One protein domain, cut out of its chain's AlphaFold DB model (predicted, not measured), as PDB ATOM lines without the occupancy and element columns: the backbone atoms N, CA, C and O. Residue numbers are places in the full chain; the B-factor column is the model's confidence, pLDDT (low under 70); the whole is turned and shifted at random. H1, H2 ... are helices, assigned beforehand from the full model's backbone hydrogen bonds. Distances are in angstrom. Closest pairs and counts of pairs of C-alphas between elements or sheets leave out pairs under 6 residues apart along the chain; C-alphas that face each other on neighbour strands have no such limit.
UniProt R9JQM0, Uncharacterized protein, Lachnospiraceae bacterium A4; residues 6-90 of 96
ATOM      1  N   LEU A   6      -5.778   2.207  19.974       81.12
ATOM      2  CA  LEU A   6      -6.360   2.782  18.760       81.12
ATOM      3  C   LEU A   6      -5.740   4.136  18.386       81.12
ATOM      4  O   LEU A   6      -5.495   4.395  17.210       81.12
ATOM      5  N   GLU A   7      -5.413   4.979  19.368       83.19
ATOM      6  CA  GLU A   7      -4.681   6.233  19.126       83.19
ATOM      7  C   GLU A   7      -3.252   5.954  18.650       83.19
ATOM      8  O   GLU A   7      -2.736   6.643  17.770       83.19
ATOM      9  N   ALA A   8      -2.597   4.934  19.210       82.75
ATOM     10  CA  ALA A   8      -1.281   4.512  18.749       82.75
ATOM     11  C   ALA A   8      -1.327   3.984  17.305       82.75
ATOM     12  O   ALA A   8      -0.411   4.275  16.538       82.75
ATOM     13  N   LEU A   9      -2.396   3.275  16.917       80.75
ATOM     14  CA  LEU A   9      -2.615   2.846  15.535       80.75
ATOM     15  C   LEU A   9      -2.799   4.039  14.593       80.75
ATOM     16  O   LEU A   9      -2.122   4.115  13.574       80.75
ATOM     17  N   ALA A  10      -3.691   4.970  14.945       80.06
ATOM     18  CA  ALA A  10      -4.031   6.124  14.113       80.06
ATOM     19  C   ALA A  10      -2.834   7.051  13.854       80.06
ATOM     20  O   ALA A  10      -2.757   7.687  12.810       80.06
ATOM     21  N   ASN A  11      -1.891   7.103  14.797       81.69
ATOM     22  CA  ASN A  11      -0.663   7.887  14.687       81.69
ATOM     23  C   ASN A  11       0.524   7.083  14.124       81.69
ATOM     24  O   ASN A  11       1.664   7.496  14.318       81.69
ATOM     25  N   GLU A  12       0.283   5.914  13.518       73.75
ATOM     26  CA  GLU A  12       1.317   5.028  12.948       73.75
ATOM     27  C   GLU A  12       2.414   4.605  13.946       73.75
ATOM     28  O   GLU A  12       3.508   4.175  13.581       73.75
ATOM     29  N   ASN A  13       2.114   4.670  15.243       78.12
ATOM     30  CA  ASN A  13       3.047   4.340  16.318       78.12
ATOM     31  C   ASN A  13       3.017   2.847  16.694       78.12
ATOM     32  O   ASN A  13       3.736   2.424  17.599       78.12
ATOM     33  N   LEU A  14       2.204   2.034  16.006       72.25
ATOM     34  CA  LEU A  14       2.196   0.572  16.114       72.25
ATOM     35  C   LEU A  14       3.114  -0.042  15.050       72.25
ATOM     36  O   LEU A  14       2.670  -0.541  14.017       72.25
ATOM     37  N   GLN A  15       4.421  -0.020  15.297       66.81
ATOM     38  CA  GLN A  15       5.382  -0.678  14.412       66.81
ATOM     39  C   GLN A  15       5.474  -2.182  14.717       66.81
ATOM     40  O   GLN A  15       6.194  -2.601  15.617       66.81
ATOM     41  N   LEU A  16       4.772  -3.011  13.937       62.31
ATOM     42  CA  LEU A  16       4.794  -4.487  14.055       62.31
ATOM     43  C   LEU A  16       5.625  -5.183  12.960       62.31
ATOM     44  O   LEU A  16       5.639  -6.406  12.855       62.31
ATOM     45  N   VAL A  17       6.384  -4.392  12.194       57.97
ATOM     46  CA  VAL A  17       7.335  -4.777  11.134       57.97
ATOM     47  C   VAL A  17       6.709  -5.245   9.809       57.97
ATOM     48  O   VAL A  17       6.395  -6.424   9.652       57.97
ATOM     49  N   LYS A  18       6.756  -4.376   8.783       59.72
ATOM     50  CA  LYS A  18       7.703  -4.477   7.641       59.72
ATOM     51  C   LYS A  18       7.704  -3.179   6.813       59.72
ATOM     52  O   LYS A  18       6.649  -2.602   6.578       59.72
ATOM     53  N   GLN A  19       8.879  -2.767   6.331       61.72
ATOM     54  CA  GLN A  19       9.009  -1.849   5.195       61.72
ATOM     55  C   GLN A  19       8.605  -2.589   3.913       61.72
ATOM     56  O   GLN A  19       9.085  -3.700   3.661       61.72
ATOM     57  N   CYS A  20       7.731  -1.989   3.106       60.38
ATOM     58  CA  CYS A  20       7.518  -2.450   1.737       60.38
ATOM     59  C   CYS A  20       8.833  -2.326   0.962       60.38
ATOM     60  O   CYS A  20       9.435  -1.256   0.922       60.38
ATOM     61  N   ILE A  21       9.270  -3.425   0.351       66.69
ATOM     62  CA  ILE A  21      10.359  -3.403  -0.622       66.69
ATOM     63  C   ILE A  21       9.705  -3.100  -1.965       66.69
ATOM     64  O   ILE A  21       8.894  -3.893  -2.443       66.69
ATOM     65  N   ASP A  22      10.021  -1.945  -2.545       79.19
ATOM     66  CA  ASP A  22       9.581  -1.601  -3.896       79.19
ATOM     67  C   ASP A  22      10.091  -2.659  -4.887       79.19
ATOM     68  O   ASP A  22      11.254  -3.074  -4.837       79.19
ATOM     69  N   HIS A  23       9.226  -3.089  -5.801       72.56
ATOM     70  CA  HIS A  23       9.554  -4.054  -6.840       72.56
ATOM     71  C   HIS A  23      10.682  -3.568  -7.766       72.56
ATOM     72  O   HIS A  23      11.435  -4.387  -8.298       72.56
ATOM     73  N   ASN A  24      10.864  -2.255  -7.905       81.56
ATOM     74  CA  ASN A  24      11.954  -1.668  -8.686       81.56
ATOM     75  C   ASN A  24      13.191  -1.311  -7.851       81.56
ATOM     76  O   ASN A  24      14.153  -0.764  -8.387       81.56
ATOM     77  N   SER A  25      13.194  -1.620  -6.552       87.00
ATOM     78  CA  SER A  25      14.363  -1.379  -5.705       87.00
ATOM     79  C   SER A  25      15.547  -2.261  -6.103       87.00
ATOM     80  O   SER A  25      15.383  -3.390  -6.575       87.00
ATOM     81  N   GLU A  26      16.757  -1.786  -5.811       89.69
ATOM     82  CA  GLU A  26      17.983  -2.588  -5.912       89.69
ATOM     83  C   GLU A  26      17.861  -3.907  -5.132       89.69
ATOM     84  O   GLU A  26      18.312  -4.954  -5.588       89.69
ATOM     85  N   THR A  27      17.155  -3.884  -3.996       86.50
ATOM     86  CA  THR A  27      16.879  -5.082  -3.193       86.50
ATOM     87  C   THR A  27      16.053  -6.115  -3.962       86.50
ATOM     88  O   THR A  27      16.368  -7.302  -3.923       86.50
ATOM     89  N   SER A  28      15.018  -5.685  -4.689       87.69
ATOM     90  CA  SER A  28      14.207  -6.574  -5.530       87.69
ATOM     91  C   SER A  28      15.036  -7.186  -6.666       87.69
ATOM     92  O   SER A  28      14.948  -8.388  -6.927       87.69
ATOM     93  N   GLN A  29      15.918  -6.400  -7.293       91.19
ATOM     94  CA  GLN A  29      16.812  -6.900  -8.344       91.19
ATOM     95  C   GLN A  29      17.818  -7.935  -7.816       91.19
ATOM     96  O   GLN A  29      17.996  -8.993  -8.426       91.19
ATOM     97  N   GLU A  30      18.424  -7.690  -6.652       93.56
ATOM     98  CA  GLU A  30      19.315  -8.663  -6.008       93.56
ATOM     99  C   GLU A  30      18.565  -9.938  -5.582       93.56
ATOM    100  O   GLU A  30      19.092 -11.038  -5.744       93.56
ATOM    101  N   MET A  31      17.302  -9.841  -5.141       89.19
ATOM    102  CA  MET A  31      16.473 -11.026  -4.866       89.19
ATOM    103  C   MET A  31      16.223 -11.874  -6.121       89.19
ATOM    104  O   MET A  31      16.309 -13.102  -6.060       89.19
ATOM    105  N   ILE A  32      15.958 -11.248  -7.273       92.00
ATOM    106  CA  ILE A  32      15.799 -11.964  -8.550       92.00
ATOM    107  C   ILE A  32      17.098 -12.686  -8.922       92.00
ATOM    108  O   ILE A  32      17.079 -13.852  -9.330       92.00
ATOM    109  N   LYS A  33      18.240 -12.009  -8.777       95.19
ATOM    110  CA  LYS A  33      19.560 -12.582  -9.062       95.19
ATOM    111  C   LYS A  33      19.883 -13.753  -8.135       95.19
ATOM    112  O   LYS A  33      20.336 -14.790  -8.616       95.19
ATOM    113  N   LEU A  34      19.587 -13.624  -6.843       93.38
ATOM    114  CA  LEU A  34      19.716 -14.706  -5.871       93.38
ATOM    115  C   LEU A  34      18.881 -15.927  -6.275       93.38
ATOM    116  O   LEU A  34      19.385 -17.047  -6.229       93.38
ATOM    117  N   GLY A  35      17.641 -15.719  -6.728       92.50
ATOM    118  CA  GLY A  35      16.780 -16.796  -7.221       92.50
ATOM    119  C   GLY A  35      17.421 -17.580  -8.368       92.50
ATOM    120  O   GLY A  35      17.472 -18.807  -8.317       92.50
ATOM    121  N   LYS A  36      17.990 -16.874  -9.354       95.75
ATOM    122  CA  LYS A  36      18.696 -17.494 -10.489       95.75
ATOM    123  C   LYS A  36      19.941 -18.269 -10.048       95.75
ATOM    124  O   LYS A  36      20.149 -19.391 -10.500       95.75
ATOM    125  N   LEU A  37      20.751 -17.687  -9.160       96.38
ATOM    126  CA  LEU A  37      21.951 -18.340  -8.626       96.38
ATOM    127  C   LEU A  37      21.606 -19.606  -7.841       96.38
ATOM    128  O   LEU A  37      22.292 -20.612  -7.983       96.38
ATOM    129  N   ARG A  38      20.526 -19.577  -7.054       92.44
ATOM    130  CA  ARG A  38      20.052 -20.746  -6.307       92.44
ATOM    131  C   ARG A  38      19.658 -21.890  -7.241       92.44
ATOM    132  O   ARG A  38      20.039 -23.021  -6.974       92.44
ATOM    133  N   THR A  39      18.937 -21.600  -8.324       93.06
ATOM    134  CA  THR A  39      18.568 -22.617  -9.321       93.06
ATOM    135  C   THR A  39      19.802 -23.226  -9.980       93.06
ATOM    136  O   THR A  39      19.938 -24.443  -9.990       93.06
ATOM    137  N   ALA A  40      20.741 -22.397 -10.445       94.94
ATOM    138  CA  ALA A  40      21.978 -22.890 -11.053       94.94
ATOM    139  C   ALA A  40      22.825 -23.723 -10.072       94.94
ATOM    140  O   ALA A  40      23.453 -24.703 -10.466       94.94
ATOM    141  N   PHE A  41      22.835 -23.350  -8.788       93.19
ATOM    142  CA  PHE A  41      23.494 -24.125  -7.740       93.19
ATOM    143  C   PHE A  41      22.838 -25.496  -7.544       93.19
ATOM    144  O   PHE A  41      23.540 -26.498  -7.540       93.19
ATOM    145  N   GLU A  42      21.508 -25.552  -7.436       93.19
ATOM    146  CA  GLU A  42      20.744 -26.797  -7.258       93.19
ATOM    147  C   GLU A  42      20.931 -27.775  -8.433       93.19
ATOM    148  O   GLU A  42      21.037 -28.984  -8.228       93.19
ATOM    149  N   GLU A  43      21.041 -27.258  -9.659       93.25
ATOM    150  CA  GLU A  43      21.330 -28.051 -10.862       93.25
ATOM    151  C   GLU A  43      22.740 -28.659 -10.864       93.25
ATOM    152  O   GLU A  43      22.938 -29.737 -11.425       93.25
ATOM    153  N   ALA A  44      23.712 -27.996 -10.232       94.94
ATOM    154  CA  ALA A  44      25.103 -28.445 -10.175       94.94
ATOM    155  C   ALA A  44      25.364 -29.527  -9.110       94.94
ATOM    156  O   ALA A  44      26.446 -30.114  -9.098       94.94
ATOM    157  N   LEU A  45      24.400 -29.789  -8.222       95.25
ATOM    158  CA  LEU A  45      24.522 -30.785  -7.160       95.25
ATOM    159  C   LEU A  45      24.399 -32.217  -7.700       95.25
ATOM    160  O   LEU A  45      23.573 -32.515  -8.569       95.25
ATOM    161  N   SER A  46      25.172 -33.134  -7.121       94.00
ATOM    162  CA  SER A  46      24.959 -34.575  -7.283       94.00
ATOM    163  C   SER A  46      23.677 -35.039  -6.582       94.00
ATOM    164  O   SER A  46      23.114 -34.335  -5.743       94.00
ATOM    165  N   ASP A  47      23.206 -36.250  -6.888       89.06
ATOM    166  CA  ASP A  47      21.928 -36.743  -6.354       89.06
ATOM    167  C   ASP A  47      21.915 -36.858  -4.817       89.06
ATOM    168  O   ASP A  47      20.912 -36.521  -4.192       89.06
ATOM    169  N   GLY A  48      23.038 -37.237  -4.193       86.62
ATOM    170  CA  GLY A  48      23.159 -37.253  -2.728       86.62
ATOM    171  C   GLY A  48      23.214 -35.851  -2.105       86.62
ATOM    172  O   GLY A  48      22.687 -35.624  -1.018       86.62
ATOM    173  N   GLU A  49      23.802 -34.879  -2.803       93.62
ATOM    174  CA  GLU A  49      23.836 -33.483  -2.351       93.62
ATOM    175  C   GLU A  49      22.468 -32.801  -2.493       93.62
ATOM    176  O   GLU A  49      22.108 -31.968  -1.660       93.62
ATOM    177  N   LYS A  50      21.669 -33.191  -3.495       92.75
ATOM    178  CA  LYS A  50      20.287 -32.716  -3.663       92.75
ATOM    179  C   LYS A  50      19.398 -33.111  -2.493       92.75
ATOM    180  O   LYS A  50      18.599 -32.290  -2.057       92.75
ATOM    181  N   GLU A  51      19.547 -34.320  -1.953       93.44
ATOM    182  CA  GLU A  51      18.787 -34.744  -0.771       93.44
ATOM    183  C   GLU A  51      19.121 -33.869   0.449       93.44
ATOM    184  O   GLU A  51      18.225 -33.343   1.113       93.44
ATOM    185  N   ALA A  52      20.411 -33.632   0.707       93.31
ATOM    186  CA  ALA A  52      20.846 -32.740   1.782       93.31
ATOM    187  C   ALA A  52      20.343 -31.299   1.579       93.31
ATOM    188  O   ALA A  52      19.896 -30.650   2.528       93.31
ATOM    189  N   PHE A  53      20.371 -30.806   0.338       93.94
ATOM    190  CA  PHE A  53      19.864 -29.481  -0.011       93.94
ATOM    191  C   PHE A  53      18.340 -29.372   0.130       93.94
ATOM    192  O   PHE A  53      17.840 -28.344   0.589       93.94
ATOM    193  N   GLN A  54      17.590 -30.428  -0.193       92.81
ATOM    194  CA  GLN A  54      16.142 -30.458  -0.003       92.81
ATOM    195  C   GLN A  54      15.774 -30.452   1.485       92.81
ATOM    196  O   GLN A  54      14.952 -29.639   1.893       92.81
ATOM    197  N   ASN A  55      16.460 -31.241   2.318       94.25
ATOM    198  CA  ASN A  55      16.270 -31.210   3.774       94.25
ATOM    199  C   ASN A  55      16.563 -29.822   4.372       94.25
ATOM    200  O   ASN A  55      15.868 -29.363   5.284       94.25
ATOM    201  N   LEU A  56      17.577 -29.123   3.847       93.56
ATOM    202  CA  LEU A  56      17.860 -27.737   4.218       93.56
ATOM    203  C   LEU A  56      16.701 -26.804   3.834       93.56
ATOM    204  O   LEU A  56      16.297 -25.983   4.659       93.56
ATOM    205  N   LYS A  57      16.161 -26.921   2.612       92.44
ATOM    206  CA  LYS A  57      15.002 -26.133   2.150       92.44
ATOM    207  C   LYS A  57      13.787 -26.371   3.043       92.44
ATOM    208  O   LYS A  57      13.241 -25.405   3.564       92.44
ATOM    209  N   ASP A  58      13.448 -27.629   3.307       95.88
ATOM    210  CA  ASP A  58      12.299 -27.999   4.139       95.88
ATOM    211  C   ASP A  58      12.441 -27.456   5.570       95.88
ATOM    212  O   ASP A  58      11.489 -26.941   6.161       95.88
ATOM    213  N   THR A  59      13.658 -27.493   6.122       95.38
ATOM    214  CA  THR A  59      13.949 -26.916   7.443       95.38
ATOM    215  C   THR A  59      13.797 -25.390   7.436       95.38
ATOM    216  O   THR A  59      13.185 -24.826   8.345       95.38
ATOM    217  N   CYS A  60      14.319 -24.709   6.412       91.69
ATOM    218  CA  CYS A  60      14.160 -23.263   6.236       91.69
ATOM    219  C   CYS A  60      12.685 -22.855   6.083       91.69
ATOM    220  O   CYS A  60      12.263 -21.841   6.653       91.69
ATOM    221  N   ASP A  61      11.896 -23.648   5.362       93.00
ATOM    222  CA  ASP A  61      10.457 -23.438   5.204       93.00
ATOM    223  C   ASP A  61       9.729 -23.622   6.542       93.00
ATOM    224  O   ASP A  61       8.898 -22.792   6.910       93.00
ATOM    225  N   GLY A  62      10.110 -24.630   7.334       95.50
ATOM    226  CA  GLY A  62       9.601 -24.830   8.693       95.50
ATOM    227  C   GLY A  62       9.902 -23.655   9.633       95.50
ATOM    228  O   GLY A  62       9.014 -23.184  10.346       95.50
ATOM    229  N   VAL A  63      11.127 -23.119   9.603       93.25
ATOM    230  CA  VAL A  63      11.496 -21.907  10.364       93.25
ATOM    231  C   VAL A  63      10.660 -20.707   9.922       93.25
ATOM    232  O   VAL A  63      10.133 -19.973  10.761       93.25
ATOM    233  N   SER A  64      10.505 -20.522   8.610       90.38
ATOM    234  CA  SER A  64       9.716 -19.427   8.039       90.38
ATOM    235  C   SER A  64       8.242 -19.521   8.436       90.38
ATOM    236  O   SER A  64       7.637 -18.508   8.789       90.38
ATOM    237  N   LEU A  65       7.679 -20.732   8.437       92.75
ATOM    238  CA  LEU A  65       6.313 -20.993   8.877       92.75
ATOM    239  C   LEU A  65       6.135 -20.673  10.363       92.75
ATOM    240  O   LEU A  65       5.226 -19.923  10.706       92.75
ATOM    241  N   ASN A  66       7.023 -21.164  11.231       92.00
ATOM    242  CA  ASN A  66       6.968 -20.879  12.669       92.00
ATOM    243  C   ASN A  66       7.002 -19.368  12.940       92.00
ATOM    244  O   ASN A  66       6.169 -18.842  13.678       92.00
ATOM    245  N   TYR A  67       7.907 -18.655  12.267       87.62
ATOM    246  CA  TYR A  67       8.004 -17.203  12.368       87.62
ATOM    247  C   TYR A  67       6.730 -16.487  11.888       87.62
ATOM    248  O   TYR A  67       6.254 -15.541  12.524       87.62
ATOM    249  N   ALA A  68       6.147 -16.937  10.771       86.62
ATOM    250  CA  ALA A  68       4.890 -16.399  10.258       86.62
ATOM    251  C   ALA A  68       3.725 -16.644  11.232       86.62
ATOM    252  O   ALA A  68       2.930 -15.734  11.479       86.62
ATOM    253  N   THR A  69       3.651 -17.834  11.833       90.81
ATOM    254  CA  THR A  69       2.650 -18.188  12.844       90.81
ATOM    255  C   THR A  69       2.765 -17.307  14.087       90.81
ATOM    256  O   THR A  69       1.757 -16.772  14.546       90.81
ATOM    257  N   GLU A  70       3.970 -17.083  14.613       88.69
ATOM    258  CA  GLU A  70       4.183 -16.196  15.767       88.69
ATOM    259  C   GLU A  70       3.746 -14.754  15.485       88.69
ATOM    260  O   GLU A  70       3.070 -14.124  16.309       88.69
ATOM    261  N   ARG A  71       4.074 -14.232  14.296       85.19
ATOM    262  CA  ARG A  71       3.626 -12.901  13.862       85.19
ATOM    263  C   ARG A  71       2.112 -12.824  13.720       85.19
ATOM    264  O   ARG A  71       1.519 -11.846  14.170       85.19
ATOM    265  N   PHE A  72       1.487 -13.850  13.143       87.81
ATOM    266  CA  PHE A  72       0.033 -13.927  13.037       87.81
ATOM    267  C   PHE A  72      -0.628 -13.909  14.419       87.81
ATOM    268  O   PHE A  72      -1.516 -13.096  14.658       87.81
ATOM    269  N   ILE A  73      -0.153 -14.735  15.357       86.81
ATOM    270  CA  ILE A  73      -0.665 -14.775  16.735       86.81
ATOM    271  C   ILE A  73      -0.505 -13.411  17.414       86.81
ATOM    272  O   ILE A  73      -1.423 -12.940  18.084       86.81
ATOM    273  N   THR A  74       0.645 -12.763  17.233       85.94
ATOM    274  CA  THR A  74       0.918 -11.438  17.803       85.94
ATOM    275  C   THR A  74      -0.038 -10.383  17.244       85.94
ATOM    276  O   THR A  74      -0.661  -9.653  18.015       85.94
ATOM    277  N   GLY A  75      -0.217 -10.342  15.920       84.62
ATOM    278  CA  GLY A  75      -1.166  -9.439  15.265       84.62
ATOM    279  C   GLY A  75      -2.617  -9.707  15.672       84.62
ATOM    280  O   GLY A  75      -3.356  -8.772  15.968       84.62
ATOM    281  N   PHE A  76      -3.012 -10.979  15.778       88.19
ATOM    282  CA  PHE A  76      -4.345 -11.374  16.234       88.19
ATOM    283  C   PHE A  76      -4.617 -10.912  17.670       88.19
ATOM    284  O   PHE A  76      -5.656 -10.315  17.946       88.19
ATOM    285  N   ARG A  77      -3.666 -11.132  18.587       85.56
ATOM    286  CA  ARG A  77      -3.767 -10.667  19.979       85.56
ATOM    287  C   ARG A  77      -3.906  -9.151  20.059       85.56
ATOM    288  O   ARG A  77      -4.724  -8.666  20.832       85.56
ATOM    289  N   LEU A  78      -3.153  -8.412  19.247       84.69
ATOM    290  CA  LEU A  78      -3.295  -6.963  19.174       84.69
ATOM    291  C   LEU A  78      -4.684  -6.544  18.674       84.69
ATOM    292  O   LEU A  78      -5.296  -5.663  19.270       84.69
ATOM    293  N   GLY A  79      -5.203  -7.202  17.633       85.25
ATOM    294  CA  GLY A  79      -6.561  -6.967  17.143       85.25
ATOM    295  C   GLY A  79      -7.612  -7.194  18.232       85.25
ATOM    296  O   GLY A  79      -8.487  -6.357  18.430       85.25
ATOM    297  N   MET A  80      -7.480  -8.269  19.012       88.56
ATOM    298  CA  MET A  80      -8.354  -8.522  20.162       88.56
ATOM    299  C   MET A  80      -8.265  -7.414  21.216       88.56
ATOM    300  O   MET A  80      -9.302  -6.958  21.687       88.56
ATOM    301  N   LEU A  81      -7.061  -6.939  21.550       84.19
ATOM    302  CA  LEU A  81      -6.876  -5.834  22.498       84.19
ATOM    303  C   LEU A  81      -7.544  -4.541  22.013       84.19
ATOM    304  O   LEU A  81      -8.196  -3.862  22.801       84.19
ATOM    305  N   MET A  82      -7.434  -4.231  20.720       84.56
ATOM    306  CA  MET A  82      -8.130  -3.094  20.113       84.56
ATOM    307  C   MET A  82      -9.653  -3.235  20.220       84.56
ATOM    308  O   MET A  82     -10.330  -2.282  20.590       84.56
ATOM    309  N   MET A  83     -10.202  -4.423  19.942       86.62
ATOM    310  CA  MET A  83     -11.642  -4.674  20.075       86.62
ATOM    311  C   MET A  83     -12.102  -4.556  21.531       86.62
ATOM    312  O   MET A  83     -13.138  -3.954  21.802       86.62
ATOM    313  N   THR A  84     -11.328  -5.088  22.479       85.38
ATOM    314  CA  THR A  84     -11.610  -4.933  23.910       85.38
ATOM    315  C   THR A  84     -11.588  -3.469  24.326       85.38
ATOM    316  O   THR A  84     -12.451  -3.070  25.092       85.38
ATOM    317  N   GLU A  85     -10.662  -2.655  23.817       82.62
ATOM    318  CA  GLU A  85     -10.635  -1.216  24.093       82.62
ATOM    319  C   GLU A  85     -11.904  -0.503  23.605       82.62
ATOM    320  O   GLU A  85     -12.434   0.337  24.332       82.62
ATOM    321  N   VAL A  86     -12.420  -0.868  22.423       80.88
ATOM    322  CA  VAL A  86     -13.721  -0.372  21.948       80.88
ATOM    323  C   VAL A  86     -14.799  -0.754  22.953       80.88
ATOM    324  O   VAL A  86     -15.406   0.134  23.539       80.88
ATOM    325  N   PHE A  87     -15.007  -2.047  23.211       77.19
ATOM    326  CA  PHE A  87     -16.119  -2.507  24.051       77.19
ATOM    327  C   PHE A  87     -16.017  -2.049  25.512       77.19
ATOM    328  O   PHE A  87     -17.020  -1.636  26.083       77.19
ATOM    329  N   ALA A  88     -14.820  -2.038  26.099       73.00
ATOM    330  CA  ALA A  88     -14.589  -1.553  27.460       73.00
ATOM    331  C   ALA A  88     -14.803  -0.034  27.600       73.00
ATOM    332  O   ALA A  88     -15.040   0.441  28.706       73.00
ATOM    333  N   GLY A  89     -14.719   0.724  26.502       61.78
ATOM    334  CA  GLY A  89     -15.080   2.142  26.444       61.78
ATOM    335  C   GLY A  89     -16.471   2.430  25.860       61.78
ATOM    336  O   GLY A  89     -16.801   3.600  25.696       61.78
ATOM    337  N   SER A  90     -17.261   1.406  25.499       52.75
ATOM    338  CA  SER A  90     -18.502   1.562  24.717       52.75
ATOM    339  C   SER A  90     -19.792   1.619  25.530       52.75
ATOM    340  O   SER A  90     -20.784   2.078  24.973       52.75
TER     341      SER A  90
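What this domain is: This is residues 6 to 90 of the 96 residues of an uncharacterized protein of Lachnospiraceae bacterium A4 (UniProt R9JQM0). One very long helix, H3, makes the length of the model, and H2 folds back from near its beginning as the second side of a narrow V. From the far end of H2 a long link returns toward H3, and the small helix H1 sits near the late part of H3, leaving a loose, open frame. The printed part has 85 residues with three named helices, in the order H1, H2, H3, and no named strand; the class is all helix. The whole is extended, with a radius of gyration of the C-alphas of 20.3 A and spans of 65 by 30 by 12 A.

Where its parts are: Find C-alpha 47 at (21.928, -36.743, -6.354); from there H3, residues 47 to 88, runs 61.0 A to C-alpha 88 at (-14.589, -1.553, 27.460). Look next at H2, residues 26 to 44, which begins with C-alpha 26 at (17.983, -2.588, -5.912) and is 27.2 A long. H1 is residues 6 to 10, 6.2 A long.

How they stand to each other: Start from H3: H2 is close but not clearly touching, and the closest C-alphas, those of Glu 42 and Lys 50, are 6.9 A apart. The two run opposite ways at a shallow tilt of 34.9 degrees, only just short of steep. H1 is also close to H3 but not clearly touching, with the closest C-alphas, those of Leu 6 and Met 82, 6.3 A apart. H1 and H2 are apart. In H1, H2 and H3 every O i to N i+4 pair is within hydrogen-bond range.

The domain as a whole: The farthest C-alphas, those of Ser 46 and Ser 90, are 65.0 A apart. The printed part has no cut. The link from H1 to H2, residues 11 to 25, is long, and that from H2 to H3 is tight. Residues 18 to 41, of which 26 to 41 belong to H2, stand free, as do residues 55 to 70 of H3. The mean pLDDT of the printed part is 85.4; look for values under 70 at residues 15 to 21 and 89 to 90.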